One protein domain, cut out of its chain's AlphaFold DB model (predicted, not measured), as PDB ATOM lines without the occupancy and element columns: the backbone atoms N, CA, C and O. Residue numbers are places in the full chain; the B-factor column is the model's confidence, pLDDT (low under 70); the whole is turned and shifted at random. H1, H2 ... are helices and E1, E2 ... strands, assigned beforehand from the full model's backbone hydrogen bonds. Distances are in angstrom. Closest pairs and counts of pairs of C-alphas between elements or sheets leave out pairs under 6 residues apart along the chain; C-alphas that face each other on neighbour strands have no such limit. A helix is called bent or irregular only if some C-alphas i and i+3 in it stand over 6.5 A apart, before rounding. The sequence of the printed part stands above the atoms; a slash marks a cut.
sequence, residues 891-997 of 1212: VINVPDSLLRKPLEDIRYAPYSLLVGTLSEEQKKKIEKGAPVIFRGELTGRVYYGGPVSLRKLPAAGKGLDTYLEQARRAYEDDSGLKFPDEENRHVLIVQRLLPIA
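AT A GLANCE: This is residues 891 to 997 of the 1212 residues of an uncharacterized protein of Micavibrio aeruginosavorus (UniProt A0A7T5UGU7). Two small separate sheets make this domain: E2, E6 and E5 stand in the middle, and E1, E3, E4 and E7 form a strongly turned second sheet to one side. H1 packs on the second sheet and fills the place between it and the long helix H3, H2 lies by E5, and residues 954 to 959 stick out as a loop. The 107 printed residues hold three named helices and seven named strands in the order E1 H1 E2 H2 E3 E4 E5 H3 E6 E7, class mixed, helices and strands. The sheet E1 E3 E4 E7 is mixed, and the sheet E2 E6 E5 is antiparallel throughout. The whole is compact, with a radius of gyration of the C-alphas of 12.9 A and spans of 38 by 30 by 24 A.

HOW THE PARTS SIT: E1, residues 891 to 894, is an edge strand and the parallel neighbour of E3, residues 932 to 936, at 39 degrees; N 892 and O 933 are 2.9 A apart. E3 and E4, residues 942 to 944, form a hairpin, antiparallel at 145 degrees, with N 943 and O 934 at 2.8 A. E4 is the antiparallel neighbour of the other edge strand, E7, residues 994 to 996, at 131 degrees, with N 944 and O 994 at 2.8 A. From edge to edge the lines of these strands turn by 121 degrees. H1, residues 896 to 900, is on this sheet at a height over the sheet of 7.8 A; it lies over E3, only just, with 3 of its 5 C-alphas. The closest C-alphas of H1 and E3 are those of Asp 896 and Gly 936, 4.6 A apart. In the other sheet E2, residues 911 to 915, is antiparallel to E6, residues 986 to 990, at 150 degrees, with N 913 and O 988 at 2.9 A. E6 is antiparallel to E5, residues 949 to 952, at 149 degrees, with N 989 and O 949 at 2.8 A. Between the sheets, the closest C-alphas of E1 and E2 are those of Val 894 and Val 915, 6.5 A apart. H3, residues 961 to 974, touches H1, the closest C-alphas being those of Ser 897 and Ala 970, 5.5 A apart. H3 only grazes the sheet E2 E6 E5, with its residues 963 to 971. H2, residues 920 to 927, only grazes that sheet with its residues 923 to 927; its C-alpha closest to E5 is that of Ile 926, 6.9 A from that of Ser 949. H2 and H3 are apart. Every O i to N i+4 pair is within hydrogen-bond range in H1 and H2; in H3, 9 of 10 are.

IN THESE COORDINATES: E1 begins with C-alpha 891 at (-35.009, -39.479, -50.928). E2 spans 13.1 A, E3 13.2 A and E6 12.4 A. H2 measures 10.5 A and E5 10.3 A. H3, the longest helix, runs 18.8 A from C-alpha 961 at (-24.769, -29.986, -26.390); it is neither bent nor irregular, but only just: C-alphas 971 and 974 are 6.3 A apart. E1, H1, E4 and E7 are shorter, and E7 ends with C-alpha 996 at (-36.825, -27.637, -55.413).

THE WHOLE: The two C-alphas farthest apart, those of Gly 957 and Ala 997, are 40.5 A apart. The printed part has no cut. The link from H3 to E6, 11 residues, is long. Residues 954 to 959 stand free. The mean pLDDT of the printed part is 79.4; residues 909 to 910, 954 to 959 and 994 to 997 are under 70.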
ATOM      1  N   VAL A 891     -34.154 -40.411 -51.680       83.88
ATOM      2  CA  VAL A 891     -35.009 -39.479 -50.928       83.88
ATOM      3  C   VAL A 891     -34.887 -39.756 -49.432       83.88
ATOM      4  O   VAL A 891     -34.994 -40.908 -49.007       83.88
ATOM      5  N   ILE A 892     -34.664 -38.705 -48.644       87.75
ATOM      6  CA  ILE A 892     -34.564 -38.764 -47.184       87.75
ATOM      7  C   ILE A 892     -35.615 -37.835 -46.591       87.75
ATOM      8  O   ILE A 892     -35.661 -36.653 -46.924       87.75
ATOM      9  N   ASN A 893     -36.450 -38.375 -45.713       86.88
ATOM     10  CA  ASN A 893     -37.434 -37.590 -44.986       86.88
ATOM     11  C   ASN A 893     -36.760 -36.854 -43.819       86.88
ATOM     12  O   ASN A 893     -35.904 -37.420 -43.136       86.88
ATOM     13  N   VAL A 894     -37.103 -35.580 -43.642       88.56
ATOM     14  CA  VAL A 894     -36.503 -34.685 -42.648       88.56
ATOM     15  C   VAL A 894     -37.599 -33.773 -42.087       88.56
ATOM     16  O   VAL A 894     -38.484 -33.373 -42.849       88.56
ATOM     17  N   PRO A 895     -37.550 -33.391 -40.798       88.19
ATOM     18  CA  PRO A 895     -38.421 -32.348 -40.265       88.19
ATOM     19  C   PRO A 895     -38.350 -31.061 -41.089       88.19
ATOM     20  O   PRO A 895     -37.263 -30.555 -41.381       88.19
ATOM     21  N   ASP A 896     -39.509 -30.505 -41.430       85.19
ATOM     22  CA  ASP A 896     -39.639 -29.301 -42.254       85.19
ATOM     23  C   ASP A 896     -38.889 -28.093 -41.657       85.19
ATOM     24  O   ASP A 896     -38.319 -27.284 -42.391       85.19
ATOM     25  N   SER A 897     -38.810 -28.001 -40.326       82.56
ATOM     26  CA  SER A 897     -38.042 -26.985 -39.590       82.56
ATOM     27  C   SER A 897     -36.534 -27.048 -39.876       82.56
ATOM     28  O   SER A 897     -35.917 -26.016 -40.138       82.56
ATOM     29  N   LEU A 898     -35.945 -28.250 -39.915       85.06
ATOM     30  CA  LEU A 898     -34.534 -28.460 -40.263       85.06
ATOM     31  C   LEU A 898     -34.259 -28.184 -41.743       85.06
ATOM     32  O   LEU A 898     -33.139 -27.816 -42.095       85.06
ATOM     33  N   LEU A 899     -35.267 -28.331 -42.607       80.75
ATOM     34  CA  LEU A 899     -35.150 -27.966 -44.018       80.75
ATOM     35  C   LEU A 899     -35.168 -26.449 -44.230       80.75
ATOM     36  O   LEU A 899     -34.455 -25.940 -45.094       80.75
ATOM     37  N   ARG A 900     -35.930 -25.722 -43.405       77.38
ATOM     38  CA  ARG A 900     -35.956 -24.250 -43.382       77.38
ATOM     39  C   ARG A 900     -34.708 -23.657 -42.726       77.38
ATOM     40  O   ARG A 900     -34.215 -22.625 -43.177       77.38
ATOM     41  N   LYS A 901     -34.200 -24.298 -41.670       81.25
ATOM     42  CA  LYS A 901     -33.050 -23.832 -40.886       81.25
ATOM     43  C   LYS A 901     -32.130 -25.003 -40.501       81.25
ATOM     44  O   LYS A 901     -32.220 -25.508 -39.381       81.25
ATOM     45  N   PRO A 902     -31.246 -25.443 -41.417       86.12
ATOM     46  CA  PRO A 902     -30.285 -26.497 -41.120       86.12
ATOM     47  C   PRO A 902     -29.326 -26.108 -39.986       86.12
ATOM     48  O   PRO A 902     -29.112 -24.929 -39.699       86.12
ATOM     49  N   LEU A 903     -28.718 -27.110 -39.349       86.19
ATOM     50  CA  LEU A 903     -27.788 -26.904 -38.239       86.19
ATOM     51  C   LEU A 903     -26.431 -26.404 -38.756       86.19
ATOM     52  O   LEU A 903     -25.983 -26.812 -39.827       86.19
ATOM     53  N   GLU A 904     -25.747 -25.558 -37.981       78.56
ATOM     54  CA  GLU A 904     -24.453 -24.966 -38.356       78.56
ATOM     55  C   GLU A 904     -23.352 -25.283 -37.333       78.56
ATOM     56  O   GLU A 904     -23.453 -24.924 -36.159       78.56
ATOM     57  N   ASP A 905     -22.247 -25.886 -37.785       76.75
ATOM     58  CA  ASP A 905     -21.052 -26.123 -36.962       76.75
ATOM     59  C   ASP A 905     -19.787 -26.214 -37.835       76.75
ATOM     60  O   ASP A 905     -19.747 -26.958 -38.816       76.75
ATOM     61  N   ILE A 906     -18.705 -25.513 -37.466       71.75
ATOM     62  CA  ILE A 906     -17.450 -25.485 -38.247       71.75
ATOM     63  C   ILE A 906     -16.787 -26.868 -38.401       71.75
ATOM     64  O   ILE A 906     -16.022 -27.092 -39.349       71.75
ATOM     65  N   ARG A 907     -17.086 -27.806 -37.491       73.25
ATOM     66  CA  ARG A 907     -16.628 -29.206 -37.521       73.25
ATOM     67  C   ARG A 907     -17.374 -30.036 -38.565       73.25
ATOM     68  O   ARG A 907     -16.809 -31.003 -39.082       73.25
ATOM     69  N   TYR A 908     -18.604 -29.640 -38.891       72.25
ATOM     70  CA  TYR A 908     -19.488 -30.278 -39.870       72.25
ATOM     71  C   TYR A 908     -19.788 -29.372 -41.074       72.25
ATOM     72  O   TYR A 908     -20.741 -29.633 -41.788       72.25
ATOM     73  N   ALA A 909     -18.971 -28.337 -41.305       65.69
ATOM     74  CA  ALA A 909     -19.182 -27.260 -42.278       65.69
ATOM     75  C   ALA A 909     -19.748 -27.678 -43.664       65.69
ATOM     76  O   ALA A 909     -19.267 -28.681 -44.208       65.69
ATOM     77  N   PRO A 910     -20.601 -26.838 -44.311       65.81
ATOM     78  CA  PRO A 910     -21.231 -25.616 -43.777       65.81
ATOM     79  C   PRO A 910     -22.516 -25.889 -42.978       65.81
ATOM     80  O   PRO A 910     -22.681 -25.323 -41.900       65.81
ATOM     81  N   TYR A 911     -23.368 -26.788 -43.473       83.19
ATOM     82  CA  TYR A 911     -24.684 -27.092 -42.922       83.19
ATOM     83  C   TYR A 911     -24.823 -28.588 -42.674       83.19
ATOM     84  O   TYR A 911     -24.249 -29.411 -43.396       83.19
ATOM     85  N   SER A 912     -25.620 -28.958 -41.683       87.94
ATOM     86  CA  SER A 912     -25.902 -30.357 -41.412       87.94
ATOM     87  C   SER A 912     -27.348 -30.616 -41.024       87.94
ATOM     88  O   SER A 912     -28.024 -29.795 -40.405       87.94
ATOM     89  N   LEU A 913     -27.807 -31.806 -41.391       89.81
ATOM     90  CA  LEU A 913     -29.095 -32.357 -41.003       89.81
ATOM     91  C   LEU A 913     -28.842 -33.548 -40.094       89.81
ATOM     92  O   LEU A 913     -28.081 -34.458 -40.439       89.81
ATOM     93  N   LEU A 914     -29.466 -33.527 -38.921       89.69
ATOM     94  CA  LEU A 914     -29.554 -34.701 -38.070       89.69
ATOM     95  C   LEU A 914     -30.802 -35.467 -38.494       89.69
ATOM     96  O   LEU A 914     -31.904 -34.942 -38.388       89.69
ATOM     97  N   VAL A 915     -30.606 -36.681 -39.000       88.81
ATOM     98  CA  VAL A 915     -31.689 -37.560 -39.454       88.81
ATOM     99  C   VAL A 915     -31.717 -38.839 -38.621       88.81
ATOM    100  O   VAL A 915     -30.712 -39.215 -38.008       88.81
ATOM    101  N   GLY A 916     -32.882 -39.491 -38.594       82.44
ATOM    102  CA  GLY A 916     -33.064 -40.806 -37.977       82.44
ATOM    103  C   GLY A 916     -32.424 -41.943 -38.784       82.44
ATOM    104  O   GLY A 916     -31.568 -41.719 -39.643       82.44
ATOM    105  N   THR A 917     -32.849 -43.179 -38.516       82.25
ATOM    106  CA  THR A 917     -32.267 -44.398 -39.095       82.25
ATOM    107  C   THR A 917     -32.255 -44.367 -40.628       82.25
ATOM    108  O   THR A 917     -33.302 -44.280 -41.267       82.25
ATOM    109  N   LEU A 918     -31.065 -44.491 -41.224       85.81
ATOM    110  CA  LEU A 918     -30.875 -44.658 -42.670       85.81
ATOM    111  C   LEU A 918     -30.704 -46.143 -43.006       85.81
ATOM    112  O   LEU A 918     -29.981 -46.853 -42.300       85.81
ATOM    113  N   SER A 919     -31.300 -46.609 -44.107       86.50
ATOM    114  CA  SER A 919     -31.085 -47.980 -44.584       86.50
ATOM    115  C   SER A 919     -29.655 -48.175 -45.109       86.50
ATOM    116  O   SER A 919     -29.009 -47.232 -45.571       86.50
ATOM    117  N   GLU A 920     -29.143 -49.409 -45.083       83.94
ATOM    118  CA  GLU A 920     -27.811 -49.724 -45.632       83.94
ATOM    119  C   GLU A 920     -27.700 -49.411 -47.132       83.94
ATOM    120  O   GLU A 920     -26.633 -49.044 -47.625       83.94
ATOM    121  N   GLU A 921     -28.812 -49.497 -47.865       85.81
ATOM    122  CA  GLU A 921     -28.874 -49.096 -49.270       85.81
ATOM    123  C   GLU A 921     -28.724 -47.576 -49.431       85.81
ATOM    124  O   GLU A 921     -27.927 -47.125 -50.255       85.81
ATOM    125  N   GLN A 922     -29.427 -46.785 -48.609       86.94
ATOM    126  CA  GLN A 922     -29.312 -45.324 -48.609       86.94
ATOM    127  C   GLN A 922     -27.889 -44.887 -48.252       86.94
ATOM    128  O   GLN A 922     -27.315 -44.055 -48.953       86.94
ATOM    129  N   LYS A 923     -27.275 -45.490 -47.225       86.56
ATOM    130  CA  LYS A 923     -25.884 -45.199 -46.837       86.56
ATOM    131  C   LYS A 923     -24.915 -45.465 -47.990       86.56
ATOM    132  O   LYS A 923     -24.163 -44.568 -48.363       86.56
ATOM    133  N   LYS A 924     -24.996 -46.642 -48.624       85.31
ATOM    134  CA  LYS A 924     -24.153 -46.996 -49.781       85.31
ATOM    135  C   LYS A 924     -24.361 -46.059 -50.971       85.31
ATOM    136  O   LYS A 924     -23.386 -45.713 -51.635       85.31
ATOM    137  N   LYS A 925     -25.604 -45.652 -51.262       83.38
ATOM    138  CA  LYS A 925     -25.910 -44.693 -52.338       83.38
ATOM    139  C   LYS A 925     -25.289 -43.322 -52.051       83.38
ATOM    140  O   LYS A 925     -24.602 -42.786 -52.918       83.38
ATOM    141  N   ILE A 926     -25.434 -42.810 -50.829       85.12
ATOM    142  CA  ILE A 926     -24.835 -41.533 -50.399       85.12
ATOM    143  C   ILE A 926     -23.302 -41.592 -50.465       85.12
ATOM    144  O   ILE A 926     -22.672 -40.686 -51.003       85.12
ATOM    145  N   GLU A 927     -22.683 -42.667 -49.972       83.75
ATOM    146  CA  GLU A 927     -21.220 -42.840 -49.990       83.75
ATOM    147  C   GLU A 927     -20.646 -42.937 -51.411       83.75
ATOM    148  O   GLU A 927     -19.544 -42.446 -51.664       83.75
ATOM    149  N   LYS A 928     -21.412 -43.503 -52.353       80.94
ATOM    150  CA  LYS A 928     -21.091 -43.525 -53.790       80.94
ATOM    151  C   LYS A 928     -21.362 -42.194 -54.505       80.94
ATOM    152  O   LYS A 928     -21.084 -42.092 -55.695       80.94
ATOM    153  N   GLY A 929     -21.875 -41.181 -53.800       72.81
ATOM    154  CA  GLY A 929     -22.141 -39.850 -54.345       72.81
ATOM    155  C   GLY A 929     -23.465 -39.718 -55.099       72.81
ATOM    156  O   GLY A 929     -23.593 -38.811 -55.917       72.81
ATOM    157  N   ALA A 930     -24.439 -40.601 -54.852       76.38
ATOM    158  CA  ALA A 930     -25.770 -40.478 -55.442       76.38
ATOM    159  C   ALA A 930     -26.448 -39.155 -55.017       76.38
ATOM    160  O   ALA A 930     -26.299 -38.745 -53.859       76.38
ATOM    161  N   PRO A 931     -27.219 -38.499 -55.906       75.12
ATOM    162  CA  PRO A 931     -28.009 -37.327 -55.546       75.12
ATOM    163  C   PRO A 931     -28.988 -37.637 -54.411       75.12
ATOM    164  O   PRO A 931     -29.675 -38.664 -54.423       75.12
ATOM    165  N   VAL A 932     -29.070 -36.724 -53.442       81.19
ATOM    166  CA  VAL A 932     -29.971 -36.841 -52.292       81.19
ATOM    167  C   VAL A 932     -30.995 -35.718 -52.340       81.19
ATOM    168  O   VAL A 932     -30.630 -34.542 -52.352       81.19
ATOM    169  N   ILE A 933     -32.273 -36.087 -52.343       82.56
ATOM    170  CA  ILE A 933     -33.387 -35.158 -52.166       82.56
ATOM    171  C   ILE A 933     -33.881 -35.280 -50.728       82.56
ATOM    172  O   ILE A 933     -34.154 -36.376 -50.241       82.56
ATOM    173  N   PHE A 934     -34.039 -34.145 -50.062       85.25
ATOM    174  CA  PHE A 934     -34.629 -34.082 -48.737       85.25
ATOM    175  C   PHE A 934     -36.102 -33.729 -48.850       85.25
ATOM    176  O   PHE A 934     -36.447 -32.779 -49.540       85.25
ATOM    177  N   ARG A 935     -36.977 -34.492 -48.203       84.88
ATOM    178  CA  ARG A 935     -38.421 -34.275 -48.238       84.88
ATOM    179  C   ARG A 935     -38.918 -33.904 -46.849       84.88
ATOM    180  O   ARG A 935     -38.651 -34.634 -45.900       84.88
ATOM    181  N   GLY A 936     -39.646 -32.797 -46.749       86.19
ATOM    182  CA  GLY A 936     -40.350 -32.406 -45.535       86.19
ATOM    183  C   GLY A 936     -41.378 -33.466 -45.164       86.19
ATOM    184  O   GLY A 936     -42.202 -33.839 -46.003       86.19
ATOM    185  N   GLU A 937     -41.310 -33.977 -43.937       84.38
ATOM    186  CA  GLU A 937     -42.216 -35.024 -43.455       84.38
ATOM    187  C   GLU A 937     -43.685 -34.585 -43.438       84.38
ATOM    188  O   GLU A 937     -44.565 -35.412 -43.679       84.38
ATOM    189  N   LEU A 938     -43.960 -33.298 -43.199       79.12
ATOM    190  CA  LEU A 938     -45.322 -32.770 -43.091       79.12
ATOM    191  C   LEU A 938     -45.811 -32.117 -44.384       79.12
ATOM    192  O   LEU A 938     -46.946 -32.353 -44.800       79.12
ATOM    193  N   THR A 939     -44.983 -31.288 -45.026       77.12
ATOM    194  CA  THR A 939     -45.408 -30.524 -46.215       77.12
ATOM    195  C   THR A 939     -45.199 -31.269 -47.527       77.12
ATOM    196  O   THR A 939     -45.722 -30.853 -48.564       77.12
ATOM    197  N   GLY A 940     -44.386 -32.330 -47.514       76.88
ATOM    198  CA  GLY A 940     -43.924 -33.012 -48.718       76.88
ATOM    199  C   GLY A 940     -42.966 -32.182 -49.579       76.88
ATOM    200  O   GLY A 940     -42.524 -32.696 -50.612       76.88
ATOM    201  N   ARG A 941     -42.629 -30.940 -49.182       77.25
ATOM    202  CA  ARG A 941     -41.705 -30.052 -49.908       77.25
ATOM    203  C   ARG A 941     -40.362 -30.737 -50.074       77.25
ATOM    204  O   ARG A 941     -39.862 -31.365 -49.141       77.25
ATOM    205  N   VAL A 942     -39.786 -30.629 -51.260       75.62
ATOM    206  CA  VAL A 942     -38.500 -31.253 -51.559       75.62
ATOM    207  C   VAL A 942     -37.405 -30.206 -51.658       75.62
ATOM    208  O   VAL A 942     -37.614 -29.111 -52.163       75.62
ATOM    209  N   TYR A 943     -36.233 -30.548 -51.141       76.88
ATOM    210  CA  TYR A 943     -35.069 -29.683 -51.067       76.88
ATOM    211  C   TYR A 943     -33.852 -30.422 -51.597       76.88
ATOM    212  O   TYR A 943     -33.661 -31.616 -51.342       76.88
ATOM    213  N   TYR A 944     -33.000 -29.696 -52.304       76.06
ATOM    214  CA  TYR A 944     -31.712 -30.189 -52.745       76.06
ATOM    215  C   TYR A 944     -30.626 -29.644 -51.822       76.06
ATOM    216  O   TYR A 944     -30.525 -28.436 -51.610       76.06
ATOM    217  N   GLY A 945     -29.808 -30.541 -51.271       72.69
ATOM    218  CA  GLY A 945     -28.725 -30.186 -50.349       72.69
ATOM    219  C   GLY A 945     -27.326 -30.372 -50.913       72.69
ATOM    220  O   GLY A 945     -26.378 -30.446 -50.131       72.69
ATOM    221  N   GLY A 946     -27.160 -30.434 -52.235       73.19
ATOM    222  CA  GLY A 946     -25.831 -30.556 -52.834       73.19
ATOM    223  C   GLY A 946     -25.199 -31.932 -52.687       73.19
ATOM    224  O   GLY A 946     -25.867 -32.909 -52.346       73.19
ATOM    225  N   PRO A 947     -23.876 -32.012 -52.906       76.62
ATOM    226  CA  PRO A 947     -23.085 -33.176 -52.533       76.62
ATOM    227  C   PRO A 947     -23.228 -33.478 -51.033       76.62
ATOM    228  O   PRO A 947     -22.779 -32.699 -50.191       76.62
ATOM    229  N   VAL A 948     -23.814 -34.625 -50.688       84.06
ATOM    230  CA  VAL A 948     -24.045 -35.025 -49.289       84.06
ATOM    231  C   VAL A 948     -22.899 -35.894 -48.776       84.06
ATOM    232  O   VAL A 948     -22.344 -36.718 -49.499       84.06
ATOM    233  N   SER A 949     -22.509 -35.713 -47.514       85.06
ATOM    234  CA  SER A 949     -21.565 -36.611 -46.836       85.06
ATOM    235  C   SER A 949     -22.142 -37.125 -45.530       85.06
ATOM    236  O   SER A 949     -22.575 -36.340 -44.690       85.06
ATOM    237  N   LEU A 950     -22.077 -38.438 -45.334       86.56
ATOM    238  CA  LEU A 950     -22.485 -39.083 -44.095       86.56
ATOM    239  C   LEU A 950     -21.354 -39.017 -43.057       86.56
ATOM    240  O   LEU A 950     -20.203 -39.345 -43.357       86.56
ATOM    241  N   ARG A 951     -21.672 -38.613 -41.823       81.06
ATOM    242  CA  ARG A 951     -20.779 -38.725 -40.662       81.06
ATOM    243  C   ARG A 951     -21.498 -39.325 -39.458       81.06
ATOM    244  O   ARG A 951     -22.685 -39.095 -39.236       81.06
ATOM    245  N   LYS A 952     -20.738 -40.068 -38.649       71.19
ATOM    246  CA  LYS A 952     -21.171 -40.494 -37.313       71.19
ATOM    247  C   LYS A 952     -20.997 -39.346 -36.316       71.19
ATOM    248  O   LYS A 952     -20.028 -38.587 -36.412       71.19
ATOM    249  N   LEU A 953     -21.921 -39.240 -35.363       72.38
ATOM    250  CA  LEU A 953     -21.759 -38.357 -34.210       72.38
ATOM    251  C   LEU A 953     -20.539 -38.804 -33.375       72.38
ATOM    252  O   LEU A 953     -20.342 -40.003 -33.181       72.38
ATOM    253  N   PRO A 954     -19.688 -37.876 -32.903       62.84
ATOM    254  CA  PRO A 954     -18.654 -38.172 -31.919       62.84
ATOM    255  C   PRO A 954     -19.277 -38.641 -30.602       62.84
ATOM    256  O   PRO A 954     -20.372 -38.204 -30.259       62.84
ATOM    257  N   ALA A 955     -18.552 -39.463 -29.838       56.97
ATOM    258  CA  ALA A 955     -18.950 -39.839 -28.481       56.97
ATOM    259  C   ALA A 955     -19.177 -38.595 -27.590       56.97
ATOM    260  O   ALA A 955     -18.464 -37.593 -27.736       56.97
ATOM    261  N   ALA A 956     -20.168 -38.670 -26.692       50.69
ATOM    262  CA  ALA A 956     -20.598 -37.584 -25.807       50.69
ATOM    263  C   ALA A 956     -19.430 -36.936 -25.024       50.69
ATOM    264  O   ALA A 956     -18.473 -37.613 -24.646       50.69
ATOM    265  N   GLY A 957     -19.503 -35.615 -24.784       53.34
ATOM    266  CA  GLY A 957     -18.531 -34.868 -23.957       53.34
ATOM    267  C   GLY A 957     -17.598 -33.876 -24.677       53.34
ATOM    268  O   GLY A 957     -16.638 -33.402 -24.076       53.34
ATOM    269  N   LYS A 958     -17.842 -33.526 -25.952       55.84
ATOM    270  CA  LYS A 958     -16.987 -32.601 -26.742       55.84
ATOM    271  C   LYS A 958     -17.732 -31.372 -27.292       55.84
ATOM    272  O   LYS A 958     -17.669 -31.097 -28.490       55.84
ATOM    273  N   GLY A 959     -18.451 -30.630 -26.447       61.97
ATOM    274  CA  GLY A 959     -19.069 -29.348 -26.832       61.97
ATOM    275  C   GLY A 959     -20.084 -29.459 -27.979       61.97
ATOM    276  O   GLY A 959     -20.047 -28.657 -28.911       61.97
ATOM    277  N   LEU A 960     -20.920 -30.503 -27.967       72.38
ATOM    278  CA  LEU A 960     -21.997 -30.747 -28.945       72.38
ATOM    279  C   LEU A 960     -23.395 -30.471 -28.374       72.38
ATOM    280  O   LEU A 960     -24.378 -30.579 -29.100       72.38
ATOM    281  N   ASP A 961     -23.491 -30.089 -27.102       76.19
ATOM    282  CA  ASP A 961     -24.769 -29.986 -26.390       76.19
ATOM    283  C   ASP A 961     -25.681 -28.931 -27.027       76.19
ATOM    284  O   ASP A 961     -26.858 -29.180 -27.267       76.19
ATOM    285  N   THR A 962     -25.110 -27.791 -27.431       76.62
ATOM    286  CA  THR A 962     -25.836 -26.741 -28.161       76.62
ATOM    287  C   THR A 962     -26.336 -27.216 -29.529       76.62
ATOM    288  O   THR A 962     -27.420 -26.826 -29.948       76.62
ATOM    289  N   TYR A 963     -25.576 -28.073 -30.218       83.50
ATOM    290  CA  TYR A 963     -25.953 -28.617 -31.527       83.50
ATOM    291  C   TYR A 963     -27.109 -29.625 -31.405       83.50
ATOM    292  O   TYR A 963     -28.058 -29.587 -32.187       83.50
ATOM    293  N   LEU A 964     -27.060 -30.506 -30.400       85.56
ATOM    294  CA  LEU A 964     -28.109 -31.500 -30.153       85.56
ATOM    295  C   LEU A 964     -29.409 -30.869 -29.645       85.56
ATOM    296  O   LEU A 964     -30.485 -31.310 -30.041       85.56
ATOM    297  N   GLU A 965     -29.322 -29.824 -28.824       84.25
ATOM    298  CA  GLU A 965     -30.499 -29.095 -28.342       84.25
ATOM    299  C   GLU A 965     -31.227 -28.365 -29.482       84.25
ATOM    300  O   GLU A 965     -32.452 -28.412 -29.565       84.25
ATOM    301  N   GLN A 966     -30.488 -27.765 -30.422       83.81
ATOM    302  CA  GLN A 966     -31.081 -27.170 -31.627       83.81
ATOM    303  C   GLN A 966     -31.810 -28.212 -32.484       83.81
ATOM    304  O   GLN A 966     -32.914 -27.955 -32.958       83.81
ATOM    305  N   ALA A 967     -31.216 -29.398 -32.653       86.62
ATOM    306  CA  ALA A 967     -31.850 -30.487 -33.388       86.62
ATOM    307  C   ALA A 967     -33.139 -30.969 -32.699       86.62
ATOM    308  O   ALA A 967     -34.131 -31.221 -33.378       86.62
ATOM    309  N   ARG A 968     -33.143 -31.068 -31.361       87.44
ATOM    310  CA  ARG A 968     -34.310 -31.503 -30.580       87.44
ATOM    311  C   ARG A 968     -35.501 -30.564 -30.757       87.44
ATOM    312  O   ARG A 968     -36.576 -31.040 -31.108       87.44
ATOM    313  N   ARG A 969     -35.295 -29.250 -30.603       85.38
ATOM    314  CA  ARG A 969     -36.357 -28.240 -30.788       85.38
ATOM    315  C   ARG A 969     -36.989 -28.309 -32.175       85.38
ATOM    316  O   ARG A 969     -38.205 -28.258 -32.310       85.38
ATOM    317  N   ALA A 970     -36.167 -28.512 -33.203       84.56
ATOM    318  CA  ALA A 970     -36.651 -28.609 -34.573       84.56
ATOM    319  C   ALA A 970     -37.595 -29.816 -34.779       84.56
ATOM    320  O   ALA A 970     -38.597 -29.697 -35.490       84.56
ATOM    321  N   TYR A 971     -37.301 -30.961 -34.154       87.50
ATOM    322  CA  TYR A 971     -38.165 -32.144 -34.187       87.50
ATOM    323  C   TYR A 971     -39.430 -31.948 -33.339       87.50
ATOM    324  O   TYR A 971     -40.537 -32.071 -33.862       87.50
ATOM    325  N   GLU A 972     -39.264 -31.644 -32.052       86.06
ATOM    326  CA  GLU A 972     -40.340 -31.725 -31.059       86.06
ATOM    327  C   GLU A 972     -41.213 -30.465 -31.047       86.06
ATOM    328  O   GLU A 972     -42.427 -30.564 -31.236       86.06
ATOM    329  N   ASP A 973     -40.601 -29.290 -30.888       80.56
ATOM    330  CA  ASP A 973     -41.322 -28.028 -30.697       80.56
ATOM    331  C   ASP A 973     -41.919 -27.520 -32.017       80.56
ATOM    332  O   ASP A 973     -43.109 -27.209 -32.091       80.56
ATOM    333  N   ASP A 974     -41.107 -27.488 -33.078       77.56
ATOM    334  CA  ASP A 974     -41.482 -26.837 -34.339       77.56
ATOM    335  C   ASP A 974     -42.307 -27.747 -35.265       77.56
ATOM    336  O   ASP A 974     -43.210 -27.284 -35.963       77.56
ATOM    337  N   SER A 975     -41.998 -29.050 -35.297       77.19
ATOM    338  CA  SER A 975     -42.639 -30.012 -36.213       77.19
ATOM    339  C   SER A 975     -43.582 -30.998 -35.513       77.19
ATOM    340  O   SER A 975     -44.376 -31.658 -36.180       77.19
ATOM    341  N   GLY A 976     -43.552 -31.113 -34.181       78.25
ATOM    342  CA  GLY A 976     -44.368 -32.092 -33.452       78.25
ATOM    343  C   GLY A 976     -43.995 -33.555 -33.734       78.25
ATOM    344  O   GLY A 976     -44.847 -34.435 -33.604       78.25
ATOM    345  N   LEU A 977     -42.751 -33.812 -34.143       83.50
ATOM    346  CA  LEU A 977     -42.187 -35.130 -34.440       83.50
ATOM    347  C   LEU A 977     -41.348 -35.634 -33.254       83.50
ATOM    348  O   LEU A 977     -40.797 -34.850 -32.485       83.50
ATOM    349  N   LYS A 978     -41.206 -36.958 -33.105       86.38
ATOM    350  CA  LYS A 978     -40.366 -37.551 -32.047       86.38
ATOM    351  C   LYS A 978     -38.878 -37.393 -32.390       86.38
ATOM    352  O   LYS A 978     -38.464 -37.779 -33.483       86.38
ATOM    353  N   PHE A 979     -38.062 -36.903 -31.453       88.12
ATOM    354  CA  PHE A 979     -36.613 -36.812 -31.650       88.12
ATOM    355  C   PHE A 979     -35.943 -38.210 -31.698       88.12
ATOM    356  O   PHE A 979     -36.278 -39.062 -30.870       88.12
ATOM    357  N   PRO A 980     -34.997 -38.485 -32.626       86.19
ATOM    358  CA  PRO A 980     -34.392 -39.815 -32.768       86.19
ATOM    359  C   PRO A 980     -33.526 -40.264 -31.574       86.19
ATOM    360  O   PRO A 980     -32.756 -39.479 -30.999       86.19
ATOM    361  N   ASP A 981     -33.582 -41.564 -31.266       83.38
ATOM    362  CA  ASP A 981     -32.749 -42.223 -30.247       83.38
ATOM    363  C   ASP A 981     -31.259 -42.184 -30.629       83.38
ATOM    364  O   ASP A 981     -30.919 -42.192 -31.811       83.38
ATOM    365  N   GLU A 982     -30.356 -42.149 -29.642       80.00
ATOM    366  CA  GLU A 982     -28.920 -41.879 -29.840       80.00
ATOM    367  C   GLU A 982     -28.232 -42.809 -30.853       80.00
ATOM    368  O   GLU A 982     -27.475 -42.340 -31.702       80.00
ATOM    369  N   GLU A 983     -28.562 -44.100 -30.828       76.81
ATOM    370  CA  GLU A 983     -28.003 -45.131 -31.715       76.81
ATOM    371  C   GLU A 983     -28.443 -44.981 -33.184       76.81
ATOM    372  O   GLU A 983     -27.793 -45.499 -34.092       76.81
ATOM    373  N   ASN A 984     -29.517 -44.224 -33.425       80.00
ATOM    374  CA  ASN A 984     -30.148 -44.034 -34.731       80.00
ATOM    375  C   ASN A 984     -29.842 -42.669 -35.363       80.00
ATOM    376  O   ASN A 984     -30.404 -42.335 -36.407       80.00
ATOM    377  N   ARG A 985     -28.969 -41.859 -34.748       86.56
ATOM    378  CA  ARG A 985     -28.653 -40.508 -35.228       86.56
ATOM    379  C   ARG A 985     -27.566 -40.536 -36.294       86.56
ATOM    380  O   ARG A 985     -26.420 -40.921 -36.042       86.56
ATOM    381  N   HIS A 986     -27.893 -40.017 -37.469       87.31
ATOM    382  CA  HIS A 986     -26.936 -39.792 -38.545       87.31
ATOM    383  C   HIS A 986     -26.795 -38.301 -38.842       87.31
ATOM    384  O   HIS A 986     -27.783 -37.570 -38.875       87.31
ATOM    385  N   VAL A 987     -25.557 -37.846 -39.073       87.94
ATOM    386  CA  VAL A 987     -25.284 -36.467 -39.491       87.94
ATOM    387  C   VAL A 987     -25.008 -36.459 -40.982       87.94
ATOM    388  O   VAL A 987     -24.011 -37.017 -41.449       87.94
ATOM    389  N   LEU A 988     -25.892 -35.808 -41.726       88.88
ATOM    390  CA  LEU A 988     -25.715 -35.541 -43.142       88.88
ATOM    391  C   LEU A 988     -25.168 -34.132 -43.296       88.88
ATOM    392  O   LEU A 988     -25.837 -33.163 -42.955       88.88
ATOM    393  N   ILE A 989     -23.940 -34.020 -43.793       87.31
ATOM    394  CA  ILE A 989     -23.351 -32.730 -44.142       87.31
ATOM    395  C   ILE A 989     -23.828 -32.359 -45.538       87.31
ATOM    396  O   ILE A 989     -23.563 -33.093 -46.496       87.31
ATOM    397  N   VAL A 990     -24.480 -31.209 -45.630       83.56
ATOM    398  CA  VAL A 990     -25.141 -30.685 -46.823       83.56
ATOM    399  C   VAL A 990     -24.598 -29.293 -47.162       83.56
ATOM    400  O   VAL A 990     -23.903 -28.656 -46.366       83.56
ATOM    401  N   GLN A 991     -24.876 -28.824 -48.372       76.12
ATOM    402  CA  GLN A 991     -24.773 -27.405 -48.708       76.12
ATOM    403  C   GLN A 991     -26.029 -26.662 -48.210       76.12
ATOM    404  O   GLN A 991     -26.891 -27.255 -47.560       76.12
ATOM    405  N   ARG A 992     -26.150 -25.364 -48.515       73.56
ATOM    406  CA  ARG A 992     -27.401 -24.631 -48.288       73.56
ATOM    407  C   ARG A 992     -28.559 -25.374 -48.963       73.56
ATOM    408  O   ARG A 992     -28.468 -25.708 -50.143       73.56
ATOM    409  N   LEU A 993     -29.615 -25.662 -48.206       73.44
ATOM    410  CA  LEU A 993     -30.788 -26.335 -48.749       73.44
ATOM    411  C   LEU A 993     -31.543 -25.387 -49.668       73.44
ATOM    412  O   LEU A 993     -31.903 -24.276 -49.277       73.44
ATOM    413  N   LEU A 994     -31.771 -25.849 -50.889       65.94
ATOM    414  CA  LEU A 994     -32.487 -25.109 -51.911       65.94
ATOM    415  C   LEU A 994     -33.843 -25.784 -52.104       65.94
ATOM    416  O   LEU A 994     -33.856 -26.986 -52.393       65.94
ATOM    417  N   PRO A 995     -34.968 -25.073 -51.909       60.75
ATOM    418  CA  PRO A 995     -36.271 -25.627 -52.238       60.75
ATOM    419  C   PRO A 995     -36.260 -25.988 -53.719       60.75
ATOM    420  O   PRO A 995     -35.823 -25.196 -54.553       60.75
ATOM    421  N   ILE A 996     -36.688 -27.204 -54.034       60.53
ATOM    422  CA  ILE A 996     -36.825 -27.637 -55.413       60.53
ATOM    423  C   ILE A 996     -38.300 -27.549 -55.764       60.53
ATOM    424  O   ILE A 996     -39.137 -28.208 -55.148       60.53
ATOM    425  N   ALA A 997     -38.574 -26.734 -56.770       48.06
ATOM    426  CA  ALA A 997     -39.847 -26.667 -57.450       48.06
ATOM    427  C   ALA A 997     -39.697 -27.164 -58.906       48.06
ATOM    428  O   ALA A 997     -38.580 -27.205 -59.425       48.06
TER     429      ALA A 997